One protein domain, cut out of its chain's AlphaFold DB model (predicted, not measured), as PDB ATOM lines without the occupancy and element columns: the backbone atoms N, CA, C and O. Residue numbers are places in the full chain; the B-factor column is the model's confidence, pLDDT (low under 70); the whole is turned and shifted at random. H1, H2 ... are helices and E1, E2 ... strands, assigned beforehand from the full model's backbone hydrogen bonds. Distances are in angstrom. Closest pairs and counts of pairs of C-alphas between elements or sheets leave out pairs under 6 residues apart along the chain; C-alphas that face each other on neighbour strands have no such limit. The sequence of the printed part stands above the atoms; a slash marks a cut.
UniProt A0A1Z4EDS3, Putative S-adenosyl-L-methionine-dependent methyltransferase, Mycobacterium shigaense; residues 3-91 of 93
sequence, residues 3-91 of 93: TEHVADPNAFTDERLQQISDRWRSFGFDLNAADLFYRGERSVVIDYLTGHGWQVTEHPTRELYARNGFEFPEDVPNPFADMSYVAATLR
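What this domain is: This is residues 3 to 91 of the 93 residues of the protein "Putative S-adenosyl-L-methionine-dependent methyltransferase" of Mycobacterium shigaense (UniProt A0A1Z4EDS3). A small antiparallel sheet of three strands, with the short helix H2 running along over E3 and E2, stands toward one end of a flat, loose model, while the longest helix, H1, stands away from the sheet toward the other end. H3 follows directly on E2 and only grazes the sheet, and a long loop, residues 68 to 83, leads from H3 back to E3. The printed part has 89 residues, with three named helices and three named strands along the chain as E1, H1, H2, E2, H3, E3, and the sheet's order is E1, E3, E2. The class is mixed, helices and strands, with under half of the residues in named elements. The radius of gyration of the C-alphas is 15.4 A, and they span 47 by 36 by 16 A.

How they stand to each other: E3, residues 84 to 89, is the inner strand of the sheet, and E1, residues 3 to 5, and E2, residues 55 to 60, are its edge strands. E3 and E2 are antiparallel at 162 degrees, with N 57 and O 87 at 2.8 A and N 85 and O 59 at 2.9 A, both within hydrogen-bond range. E1 and E3 are antiparallel at 131 degrees, with N 5 and O 84 within hydrogen-bond range at 2.8 A. H2, residues 45 to 51, is on the sheet at a height of 8.8 A, over E3 and only just over E2, where 3 of its 7 C-alphas fall. It runs along the strands, at 26 degrees to E3 on the local plane. The closest C-alphas of H2 and E2 are those of Thr 50 and Val 56, 6.5 A apart. H3, residues 61 to 67, only grazes the sheet with residues 61 to 64; its closest C-alpha pair with E3 is Thr 61 and Ser 84, at 5.2 A. H1, residues 14 to 26, is not on the sheet and is apart from H2 and H3. In H1, H2 and H3 every O i to N i+4 pair is within hydrogen-bond range.

Where its parts are: E1 begins at C-alpha 3, (27.959, -37.540, -4.426), and is 6.5 A long. E2 measures 16.8 A and E3 16.6 A, ending at C-alpha 89, (36.655, -32.140, -10.824). H1 measures 18.3 A from C-alpha 14, (23.448, -57.458, 8.564), to C-alpha 26. H2 and H3 each measure 9.9 A.

The domain as a whole: The C-alphas farthest apart are those of Gly 28 and Arg 91, at 47.4 A. The links from H1 to H2 and from H3 to E3 are long, with 18 and 16 residues. The printed part has no cut. The mean pLDDT of the printed part is 91.5, and no printed residue is under 70.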
ATOM      1  N   THR A   3      28.553 -36.284  -4.924       88.25
ATOM      2  CA  THR A   3      27.959 -37.540  -4.426       88.25
ATOM      3  C   THR A   3      28.172 -37.662  -2.924       88.25
ATOM      4  O   THR A   3      29.117 -37.090  -2.380       88.25
ATOM      5  N   GLU A   4      27.325 -38.428  -2.251       87.62
ATOM      6  CA  GLU A   4      27.535 -38.854  -0.874       87.62
ATOM      7  C   GLU A   4      28.645 -39.907  -0.788       87.62
ATOM      8  O   GLU A   4      28.901 -40.671  -1.726       87.62
ATOM      9  N   HIS A   5      29.301 -39.951   0.366       89.94
ATOM     10  CA  HIS A   5      30.382 -40.867   0.665       89.94
ATOM     11  C   HIS A   5      30.280 -41.377   2.100       89.94
ATOM     12  O   HIS A   5      30.220 -40.605   3.054       89.94
ATOM     13  N   VAL A   6      30.306 -42.700   2.240       89.06
ATOM     14  CA  VAL A   6      30.549 -43.381   3.511       89.06
ATOM     15  C   VAL A   6      31.937 -44.003   3.424       89.06
ATOM     16  O   VAL A   6      32.183 -44.807   2.522       89.06
ATOM     17  N   ALA A   7      32.826 -43.613   4.340       84.12
ATOM     18  CA  ALA A   7      34.234 -44.011   4.321       84.12
ATOM     19  C   ALA A   7      34.429 -45.518   4.513       84.12
ATOM     20  O   ALA A   7      35.267 -46.122   3.850       84.12
ATOM     21  N   ASP A   8      33.629 -46.137   5.384       86.69
ATOM     22  CA  ASP A   8      33.697 -47.575   5.630       86.69
ATOM     23  C   ASP A   8      32.937 -48.356   4.530       86.69
ATOM     24  O   ASP A   8      31.698 -48.326   4.473       86.69
ATOM     25  N   PRO A   9      33.637 -49.107   3.655       80.12
ATOM     26  CA  PRO A   9      32.987 -49.911   2.627       80.12
ATOM     27  C   PRO A   9      32.132 -51.036   3.226       80.12
ATOM     28  O   PRO A   9      31.167 -51.445   2.585       80.12
ATOM     29  N   ASN A  10      32.374 -51.448   4.470       84.69
ATOM     30  CA  ASN A  10      31.624 -52.484   5.183       84.69
ATOM     31  C   ASN A  10      30.603 -51.910   6.176       84.69
ATOM     32  O   ASN A  10      30.073 -52.631   7.022       84.69
ATOM     33  N   ALA A  11      30.281 -50.622   6.053       86.00
ATOM     34  CA  ALA A  11      29.426 -49.925   7.000       86.00
ATOM     35  C   ALA A  11      28.019 -50.526   7.176       86.00
ATOM     36  O   ALA A  11      27.398 -50.297   8.211       86.00
ATOM     37  N   PHE A  12      27.514 -51.288   6.205       87.75
ATOM     38  CA  PHE A  12      26.163 -51.857   6.199       87.75
ATOM     39  C   PHE A  12      26.182 -53.367   6.464       87.75
ATOM     40  O   PHE A  12      25.871 -54.176   5.591       87.75
ATOM     41  N   THR A  13      26.572 -53.746   7.680       88.69
ATOM     42  CA  THR A  13      26.488 -55.132   8.161       88.69
ATOM     43  C   THR A  13      25.032 -55.584   8.304       88.69
ATOM     44  O   THR A  13      24.127 -54.755   8.420       88.69
ATOM     45  N   ASP A  14      24.795 -56.900   8.355       89.44
ATOM     46  CA  ASP A  14      23.448 -57.458   8.564       89.44
ATOM     47  C   ASP A  14      22.777 -56.908   9.827       89.44
ATOM     48  O   ASP A  14      21.614 -56.518   9.795       89.44
ATOM     49  N   GLU A  15      23.533 -56.800  10.920       90.31
ATOM     50  CA  GLU A  15      23.047 -56.236  12.178       90.31
ATOM     51  C   GLU A  15      22.593 -54.778  12.019       90.31
ATOM     52  O   GLU A  15      21.511 -54.408  12.474       90.31
ATOM     53  N   ARG A  16      23.370 -53.943  11.317       88.62
ATOM     54  CA  ARG A  16      22.998 -52.539  11.075       88.62
ATOM     55  C   ARG A  16      21.787 -52.415  10.159       88.62
ATOM     56  O   ARG A  16      20.914 -51.592  10.414       88.62
ATOM     57  N   LEU A  17      21.704 -53.230   9.109       91.44
ATOM     58  CA  LEU A  17      20.536 -53.248   8.225       91.44
ATOM     59  C   LEU A  17      19.275 -53.688   8.976       91.44
ATOM     60  O   LEU A  17      18.201 -53.119   8.761       91.44
ATOM     61  N   GLN A  18      19.401 -54.632   9.911       92.38
ATOM     62  CA  GLN A  18      18.304 -55.005  10.796       92.38
ATOM     63  C   GLN A  18      17.886 -53.829  11.690       92.38
ATOM     64  O   GLN A  18      16.704 -53.501  11.726       92.38
ATOM     65  N   GLN A  19      18.836 -53.133  12.325       91.50
ATOM     66  CA  GLN A  19      18.553 -51.956  13.161       91.50
ATOM     67  C   GLN A  19      17.840 -50.836  12.385       91.50
ATOM     68  O   GLN A  19      16.890 -50.238  12.892       91.50
ATOM     69  N   ILE A  20      18.258 -50.564  11.142       91.75
ATOM     70  CA  ILE A  20      17.596 -49.584  10.266       91.75
ATOM     71  C   ILE A  20      16.160 -50.030   9.961       91.75
ATOM     72  O   ILE A  20      15.230 -49.233  10.078       91.75
ATOM     73  N   SER A  21      15.968 -51.308   9.625       93.88
ATOM     74  CA  SER A  21      14.643 -51.864   9.327       93.88
ATOM     75  C   SER A  21      13.710 -51.806  10.541       93.88
ATOM     76  O   SER A  21      12.553 -51.417  10.414       93.88
ATOM     77  N   ASP A  22      14.209 -52.138  11.734       93.62
ATOM     78  CA  ASP A  22      13.446 -52.067  12.983       93.62
ATOM     79  C   ASP A  22      13.040 -50.622  13.308       93.62
ATOM     80  O   ASP A  22      11.891 -50.372  13.682       93.62
ATOM     81  N   ARG A  23      13.947 -49.658  13.093       90.94
ATOM     82  CA  ARG A  23      13.657 -48.226  13.249       90.94
ATOM     83  C   ARG A  23      12.596 -47.753  12.257       90.94
ATOM     84  O   ARG A  23      11.742 -46.960  12.623       90.94
ATOM     85  N   TRP A  24      12.602 -48.223  11.013       93.25
ATOM     86  CA  TRP A  24      11.546 -47.882  10.055       93.25
ATOM     87  C   TRP A  24      10.195 -48.493  10.434       93.25
ATOM     88  O   TRP A  24       9.180 -47.790  10.414       93.25
ATOM     89  N   ARG A  25      10.179 -49.755  10.875       94.94
ATOM     90  CA  ARG A  25       8.950 -50.416  11.340       94.94
ATOM     91  C   ARG A  25       8.357 -49.752  12.580       94.94
ATOM     92  O   ARG A  25       7.136 -49.672  12.678       94.94
ATOM     93  N   SER A  26       9.176 -49.212  13.487       93.69
ATOM     94  CA  SER A  26       8.666 -48.469  14.653       93.69
ATOM     95  C   SER A  26       7.935 -47.172  14.277       93.69
ATOM     96  O   SER A  26       7.079 -46.717  15.034       93.69
ATOM     97  N   PHE A  27       8.201 -46.620  13.089       94.06
ATOM     98  CA  PHE A  27       7.464 -45.493  12.510       94.06
ATOM     99  C   PHE A  27       6.315 -45.916  11.574       94.06
ATOM    100  O   PHE A  27       5.678 -45.060  10.967       94.06
ATOM    101  N   GLY A  28       6.024 -47.218  11.460       95.69
ATOM    102  CA  GLY A  28       4.937 -47.750  10.632       95.69
ATOM    103  C   GLY A  28       5.301 -48.005   9.166       95.69
ATOM    104  O   GLY A  28       4.407 -48.271   8.364       95.69
ATOM    105  N   PHE A  29       6.585 -47.943   8.799       95.50
ATOM    106  CA  PHE A  29       7.042 -48.299   7.454       95.50
ATOM    107  C   PHE A  29       7.352 -49.796   7.367       95.50
ATOM    108  O   PHE A  29       8.236 -50.291   8.068       95.50
ATOM    109  N   ASP A  30       6.674 -50.513   6.470       93.19
ATOM    110  CA  ASP A  30       6.965 -51.920   6.167       93.19
ATOM    111  C   ASP A  30       8.061 -52.025   5.094       93.19
ATOM    112  O   ASP A  30       7.811 -52.331   3.930       93.19
ATOM    113  N   LEU A  31       9.283 -51.649   5.478       94.00
ATOM    114  CA  LEU A  31      10.463 -51.655   4.616       94.00
ATOM    115  C   LEU A  31      11.569 -52.511   5.232       94.00
ATOM    116  O   LEU A  31      11.783 -52.510   6.447       94.00
ATOM    117  N   ASN A  32      12.319 -53.192   4.370       91.94
ATOM    118  CA  ASN A  32      13.521 -53.922   4.741       91.94
ATOM    119  C   ASN A  32      14.743 -53.246   4.112       91.94
ATOM    120  O   ASN A  32      14.859 -53.141   2.892       91.94
ATOM    121  N   ALA A  33      15.677 -52.795   4.947       91.62
ATOM    122  CA  ALA A  33      16.900 -52.151   4.485       91.62
ATOM    123  C   ALA A  33      17.755 -53.092   3.618       91.62
ATOM    124  O   ALA A  33      18.407 -52.631   2.688       91.62
ATOM    125  N   ALA A  34      17.724 -54.406   3.850       91.31
ATOM    126  CA  ALA A  34      18.485 -55.350   3.030       91.31
ATOM    127  C   ALA A  34      18.071 -55.349   1.547       91.31
ATOM    128  O   ALA A  34      18.896 -55.680   0.697       91.31
ATOM    129  N   ASP A  35      16.843 -54.926   1.236       92.00
ATOM    130  CA  ASP A  35      16.340 -54.838  -0.140       92.00
ATOM    131  C   ASP A  35      16.752 -53.526  -0.832       92.00
ATOM    132  O   ASP A  35      16.667 -53.408  -2.054       92.00
ATOM    133  N   LEU A  36      17.206 -52.534  -0.057       91.75
ATOM    134  CA  LEU A  36      17.575 -51.200  -0.543       91.75
ATOM    135  C   LEU A  36      19.089 -50.974  -0.566       91.75
ATOM    136  O   LEU A  36      19.594 -50.213  -1.390       91.75
ATOM    137  N   PHE A  37      19.824 -51.612   0.345       88.50
ATOM    138  CA  PHE A  37      21.268 -51.451   0.461       88.50
ATOM    139  C   PHE A  37      21.999 -52.541  -0.320       88.50
ATOM    140  O   PHE A  37      22.003 -53.715   0.050       88.50
ATOM    141  N   TYR A  38      22.679 -52.130  -1.390       85.19
ATOM    142  CA  TYR A  38      23.500 -53.024  -2.199       85.19
ATOM    143  C   TYR A  38      24.749 -53.468  -1.435       85.19
ATOM    144  O   TYR A  38      25.586 -52.654  -1.038       85.19
ATOM    145  N   ARG A  39      24.862 -54.783  -1.248       77.31
ATOM    146  CA  ARG A  39      26.006 -55.446  -0.615       77.31
ATOM    147  C   ARG A  39      27.062 -55.814  -1.653       77.31
ATOM    148  O   ARG A  39      26.755 -55.977  -2.832       77.31
ATOM    149  N   GLY A  40      28.279 -56.045  -1.173       77.25
ATOM    150  CA  GLY A  40      29.388 -56.567  -1.967       77.25
ATOM    151  C   GLY A  40      30.577 -55.620  -2.013       77.25
ATOM    152  O   GLY A  40      30.590 -54.570  -1.366       77.25
ATOM    153  N   GLU A  41      31.590 -56.021  -2.775       81.12
ATOM    154  CA  GLU A  41      32.759 -55.184  -3.003       81.12
ATOM    155  C   GLU A  41      32.344 -53.894  -3.709       81.12
ATOM    156  O   GLU A  41      31.719 -53.903  -4.770       81.12
ATOM    157  N   ARG A  42      32.706 -52.768  -3.099       83.88
ATOM    158  CA  ARG A  42      32.500 -51.439  -3.657       83.88
ATOM    159  C   ARG A  42      33.780 -50.649  -3.535       83.88
ATOM    160  O   ARG A  42      34.490 -50.744  -2.535       83.88
ATOM    161  N   SER A  43      34.060 -49.846  -4.548       88.19
ATOM    162  CA  SER A  43      35.143 -48.883  -4.450       88.19
ATOM    163  C   SER A  43      34.750 -47.765  -3.486       88.19
ATOM    164  O   SER A  43      33.638 -47.236  -3.540       88.19
ATOM    165  N   VAL A  44      35.678 -47.385  -2.613       89.88
ATOM    166  CA  VAL A  44      35.576 -46.173  -1.795       89.88
ATOM    167  C   VAL A  44      35.619 -44.982  -2.756       89.88
ATOM    168  O   VAL A  44      36.558 -44.855  -3.538       89.88
ATOM    169  N   VAL A  45      34.580 -44.138  -2.756       92.38
ATOM    170  CA  VAL A  45      34.383 -43.073  -3.766       92.38
ATOM    171  C   VAL A  45      35.612 -42.174  -3.910       92.38
ATOM    172  O   VAL A  45      36.038 -41.895  -5.031       92.38
ATOM    173  N   ILE A  46      36.185 -41.734  -2.787       94.31
ATOM    174  CA  ILE A  46      37.359 -40.856  -2.774       94.31
ATOM    175  C   ILE A  46      38.563 -41.558  -3.410       94.31
ATOM    176  O   ILE A  46      39.183 -40.987  -4.311       94.31
ATOM    177  N   ASP A  47      38.849 -42.798  -3.005       93.50
ATOM    178  CA  ASP A  47      39.967 -43.586  -3.537       93.50
ATOM    179  C   ASP A  47      39.797 -43.856  -5.031       93.50
ATOM    180  O   ASP A  47      40.729 -43.669  -5.814       93.50
ATOM    181  N   TYR A  48      38.586 -44.238  -5.445       94.12
ATOM    182  CA  TYR A  48      38.261 -44.501  -6.840       94.12
ATOM    183  C   TYR A  48      38.506 -43.262  -7.699       94.12
ATOM    184  O   TYR A  48      39.255 -43.318  -8.670       94.12
ATOM    185  N   LEU A  49      37.921 -42.121  -7.335       94.88
ATOM    186  CA  LEU A  49      38.045 -40.893  -8.118       94.88
ATOM    187  C   LEU A  49      39.488 -40.382  -8.150       94.88
ATOM    188  O   LEU A  49      39.988 -40.024  -9.219       94.88
ATOM    189  N   THR A  50      40.177 -40.415  -7.008       95.12
ATOM    190  CA  THR A  50      41.584 -40.009  -6.912       95.12
ATOM    191  C   THR A  50      42.473 -40.891  -7.791       95.12
ATOM    192  O   THR A  50      43.282 -40.372  -8.562       95.12
ATOM    193  N   GLY A  51      42.272 -42.214  -7.766       95.56
ATOM    194  CA  GLY A  51      42.986 -43.163  -8.627       95.56
ATOM    195  C   GLY A  51      42.746 -42.949 -10.127       95.56
ATOM    196  O   GLY A  51      43.596 -43.301 -10.939       95.56
ATOM    197  N   HIS A  52      41.633 -42.311 -10.500       95.12
ATOM    198  CA  HIS A  52      41.288 -41.966 -11.884       95.12
ATOM    199  C   HIS A  52      41.629 -40.508 -12.248       95.12
ATOM    200  O   HIS A  52      41.115 -39.975 -13.231       95.12
ATOM    201  N   GLY A  53      42.492 -39.848 -11.468       95.50
ATOM    202  CA  GLY A  53      43.022 -38.518 -11.785       95.50
ATOM    203  C   GLY A  53      42.073 -37.357 -11.487       95.50
ATOM    204  O   GLY A  53      42.320 -36.232 -11.928       95.50
ATOM    205  N   TRP A  54      40.994 -37.595 -10.740       96.75
ATOM    206  CA  TRP A  54      40.119 -36.521 -10.291       96.75
ATOM    207  C   TRP A  54      40.726 -35.807  -9.089       96.75
ATOM    208  O   TRP A  54      41.260 -36.428  -8.172       96.75
ATOM    209  N   GLN A  55      40.576 -34.485  -9.059       96.69
ATOM    210  CA  GLN A  55      40.775 -33.722  -7.836       96.69
ATOM    211  C   GLN A  55      39.498 -33.825  -7.000       96.69
ATOM    212  O   GLN A  55      38.434 -33.412  -7.465       96.69
ATOM    213  N   VAL A  56      39.615 -34.368  -5.791       96.31
ATOM    214  CA  VAL A  56      38.493 -34.649  -4.888       96.31
ATOM    215  C   VAL A  56      38.548 -33.720  -3.674       96.31
ATOM    216  O   VAL A  56      39.620 -33.411  -3.162       96.31
ATOM    217  N   THR A  57      37.395 -33.237  -3.225       96.38
ATOM    218  CA  THR A  57      37.216 -32.480  -1.982       96.38
ATOM    219  C   THR A  57      36.104 -33.129  -1.174       96.38
ATOM    220  O   THR A  57      35.007 -33.347  -1.688       96.38
ATOM    221  N   GLU A  58      36.401 -33.442   0.082       95.81
ATOM    222  CA  GLU A  58      35.457 -34.015   1.034       95.81
ATOM    223  C   GLU A  58      34.869 -32.924   1.938       95.81
ATOM    224  O   GLU A  58      35.544 -31.968   2.330       95.81
ATOM    225  N   HIS A  59      33.594 -33.079   2.271       96.12
ATOM    226  CA  HIS A  59      32.846 -32.212   3.161       96.12
ATOM    227  C   HIS A  59      32.104 -33.065   4.199       96.12
ATOM    228  O   HIS A  59      30.992 -33.525   3.915       96.12
ATOM    229  N   PRO A  60      32.685 -33.280   5.393       95.19
ATOM    230  CA  PRO A  60      32.028 -34.029   6.459       95.19
ATOM    231  C   PRO A  60      30.686 -33.402   6.835       95.19
ATOM    232  O   PRO A  60      30.591 -32.185   7.020       95.19
ATOM    233  N   THR A  61      29.645 -34.223   6.989       94.31
ATOM    234  CA  THR A  61      28.282 -33.723   7.250       94.31
ATOM    235  C   THR A  61      28.241 -32.853   8.507       94.31
ATOM    236  O   THR A  61      27.659 -31.770   8.492       94.31
ATOM    237  N   ARG A  62      28.943 -33.253   9.574       93.88
ATOM    238  CA  ARG A  62      29.026 -32.480  10.823       93.88
ATOM    239  C   ARG A  62      29.631 -31.085  10.627       93.88
ATOM    240  O   ARG A  62      29.146 -30.120  11.214       93.88
ATOM    241  N   GLU A  63      30.651 -30.957   9.777       95.06
ATOM    242  CA  GLU A  63      31.225 -29.649   9.451       95.06
ATOM    243  C   GLU A  63      30.254 -28.791   8.645       95.06
ATOM    244  O   GLU A  63      30.179 -27.584   8.866       95.06
ATOM    245  N   LEU A  64      29.498 -29.390   7.722       95.06
ATOM    246  CA  LEU A  64      28.494 -28.662   6.949       95.06
ATOM    247  C   LEU A  64      27.365 -28.134   7.837       95.06
ATOM    248  O   LEU A  64      26.957 -26.990   7.645       95.06
ATOM    249  N   TYR A  65      26.907 -28.903   8.827       95.88
ATOM    250  CA  TYR A  65      25.953 -28.412   9.828       95.88
ATOM    251  C   TYR A  65      26.503 -27.177  10.551       95.88
ATOM    252  O   TYR A  65      25.888 -26.111  10.501       95.88
ATOM    253  N   ALA A  66      27.713 -27.281  11.112       96.12
ATOM    254  CA  ALA A  66      28.351 -26.181  11.833       96.12
ATOM    255  C   ALA A  66      28.545 -24.928  10.957       96.12
ATOM    256  O   ALA A  66      28.239 -23.817  11.384       96.12
ATOM    257  N   ARG A  67      28.999 -25.096   9.705       96.75
ATOM    258  CA  ARG A  67      29.205 -23.991   8.748       96.75
ATOM    259  C   ARG A  67      27.916 -23.251   8.393       96.75
ATOM    260  O   ARG A  67      27.981 -22.072   8.064       96.75
ATOM    261  N   ASN A  68      26.772 -23.928   8.445       96.94
ATOM    262  CA  ASN A  68      25.469 -23.347   8.122       96.94
ATOM    263  C   ASN A  68      24.662 -22.946   9.369       96.94
ATOM    264  O   ASN A  68      23.509 -22.543   9.241       96.94
ATOM    265  N   GLY A  69      25.256 -23.023  10.566       97.31
ATOM    266  CA  GLY A  69      24.596 -22.636  11.814       97.31
ATOM    267  C   GLY A  69      23.515 -23.614  12.282       97.31
ATOM    268  O   GLY A  69      22.628 -23.215  13.033       97.31
ATOM    269  N   PHE A  70      23.573 -24.874  11.843       96.88
ATOM    270  CA  PHE A  70      22.671 -25.930  12.296       96.88
ATOM    271  C   PHE A  70      23.313 -26.767  13.403       96.88
ATOM    272  O   PHE A  70      24.505 -27.079  13.356       96.88
ATOM    273  N   GLU A  71      22.499 -27.190  14.367       96.12
ATOM    274  CA  GLU A  71      22.892 -28.199  15.349       96.12
ATOM    275  C   GLU A  71      22.862 -29.586  14.712       96.12
ATOM    276  O   GLU A  71      21.906 -29.956  14.030       96.12
ATOM    277  N   PHE A  72      23.926 -30.358  14.921       94.69
ATOM    278  CA  PHE A  72      23.985 -31.729  14.439       94.69
ATOM    279  C   PHE A  72      23.159 -32.637  15.369       94.69
ATOM    280  O   PHE A  72      23.446 -32.638  16.568       94.69
ATOM    281  N   PRO A  73      22.181 -33.418  14.867       93.19
ATOM    282  CA  PRO A  73      21.343 -34.244  15.734       93.19
ATOM    283  C   PRO A  73      22.160 -35.323  16.457       93.19
ATOM    284  O   PRO A  73      23.056 -35.940  15.876       93.19
ATOM    285  N   GLU A  74      21.855 -35.574  17.730       89.19
ATOM    286  CA  GLU A  74      22.571 -36.577  18.536       89.19
ATOM    287  C   GLU A  74      22.193 -38.019  18.162       89.19
ATOM    288  O   GLU A  74      22.963 -38.946  18.404       89.19
ATOM    289  N   ASP A  75      21.022 -38.219  17.554       88.56
ATOM    290  CA  ASP A  75      20.423 -39.529  17.289       88.56
ATOM    291  C   ASP A  75      20.617 -40.021  15.843       88.56
ATOM    292  O   ASP A  75      19.964 -40.990  15.421       88.56
ATOM    293  N   VAL A  76      21.510 -39.372  15.082       86.94
ATOM    294  CA  VAL A  76      21.877 -39.819  13.735       86.94
ATOM    295  C   VAL A  76      22.565 -41.184  13.846       86.94
ATOM    296  O   VAL A  76      23.631 -41.287  14.453       86.94
ATOM    297  N   PRO A  77      21.992 -42.252  13.266       83.25
ATOM    298  CA  PRO A  77      22.574 -43.579  13.375       83.25
ATOM    299  C   PRO A  77      23.831 -43.702  12.509       83.25
ATOM    300  O   PRO A  77      23.900 -43.173  11.397       83.25
ATOM    301  N   ASN A  78      24.809 -44.478  12.973       82.75
ATOM    302  CA  ASN A  78      25.918 -44.898  12.120       82.75
ATOM    303  C   ASN A  78      25.405 -45.793  10.976       82.75
ATOM    304  O   ASN A  78      24.505 -46.606  11.193       82.75
ATOM    305  N   PRO A  79      25.977 -45.683   9.766       84.00
ATOM    306  CA  PRO A  79      27.137 -44.858   9.411       84.00
ATOM    307  C   PRO A  79      26.804 -43.424   8.969       84.00
ATOM    308  O   PRO A  79      27.700 -42.690   8.568       84.00
ATOM    309  N   PHE A  80      25.535 -43.013   9.003       86.31
ATOM    310  CA  PHE A  80      25.111 -41.706   8.491       86.31
ATOM    311  C   PHE A  80      25.715 -40.537   9.273       86.31
ATOM    312  O   PHE A  80      25.912 -39.467   8.702       86.31
ATOM    313  N   ALA A  81      26.059 -40.746  10.547       88.31
ATOM    314  CA  ALA A  81      26.716 -39.726  11.357       88.31
ATOM    315  C   ALA A  81      28.131 -39.369  10.863       88.31
ATOM    316  O   ALA A  81      28.561 -38.226  11.025       88.31
ATOM    317  N   ASP A  82      28.806 -40.325  10.219       88.69
ATOM    318  CA  ASP A  82      30.176 -40.208   9.706       88.69
ATOM    319  C   ASP A  82      30.210 -40.035   8.175       88.69
ATOM    320  O   ASP A  82      31.243 -40.215   7.533       88.69
ATOM    321  N   MET A  83      29.066 -39.716   7.563       92.62
ATOM    322  CA  MET A  83      28.970 -39.491   6.123       92.62
ATOM    323  C   MET A  83      29.581 -38.144   5.721       92.62
ATOM    324  O   MET A  83      29.471 -37.141   6.438       92.62
ATOM    325  N   SER A  84      30.113 -38.095   4.505       94.94
ATOM    326  CA  SER A  84      30.596 -36.882   3.855       94.94
ATOM    327  C   SER A  84      29.923 -36.663   2.505       94.94
ATOM    328  O   SER A  84      29.532 -37.606   1.820       94.94
ATOM    329  N   TYR A  85      29.858 -35.408   2.074       95.19
ATOM    330  CA  TYR A  85      29.618 -35.065   0.677       95.19
ATOM    331  C   TYR A  85      30.953 -34.904  -0.040       95.19
ATOM    332  O   TYR A  85      31.907 -34.361   0.512       95.19
ATOM    333  N   VAL A  86      31.021 -35.351  -1.284       96.31
ATOM    334  CA  VAL A  86      32.233 -35.306  -2.097       96.31
ATOM    335  C   VAL A  86      31.980 -34.471  -3.336       96.31
ATOM    336  O   VAL A  86      31.044 -34.740  -4.083       96.31
ATOM    337  N   ALA A  87      32.844 -33.489  -3.583       96.50
ATOM    338  CA  ALA A  87      32.922 -32.752  -4.836       96.50
ATOM    339  C   ALA A  87      34.188 -33.166  -5.592       96.50
ATOM    340  O   ALA A  87      35.275 -33.211  -5.020       96.50
ATOM    341  N   ALA A  88      34.065 -33.454  -6.885       96.31
ATOM    342  CA  ALA A  88      35.205 -33.843  -7.707       96.31
ATOM    343  C   ALA A  88      35.210 -33.150  -9.072       96.31
ATOM    344  O   ALA A  88      34.169 -33.024  -9.734       96.31
ATOM    345  N   THR A  89      36.404 -32.750  -9.512       96.81
ATOM    346  CA  THR A  89      36.655 -32.140 -10.824       96.81
ATOM    347  C   THR A  89      37.801 -32.840 -11.539       96.81
ATOM    348  O   THR A  89      38.884 -32.989 -10.971       96.81
ATOM    349  N   LEU A  90      37.581 -33.217 -12.797       95.31
ATOM    350  CA  LEU A  90      38.633 -33.690 -13.687       95.31
ATOM    351  C   LEU A  90      39.221 -32.481 -14.413       95.31
ATOM    352  O   LEU A  90      38.500 -31.767 -15.113       95.31
ATOM    353  N   ARG A  91      40.513 -32.220 -14.221       86.81
ATOM    354  CA  ARG A  91      41.207 -31.146 -14.939       86.81
ATOM    355  C   ARG A  91      41.912 -31.750 -16.143       86.81
ATOM    356  O   ARG A  91      42.857 -32.516 -15.982       86.81
TER     357      ARG A  91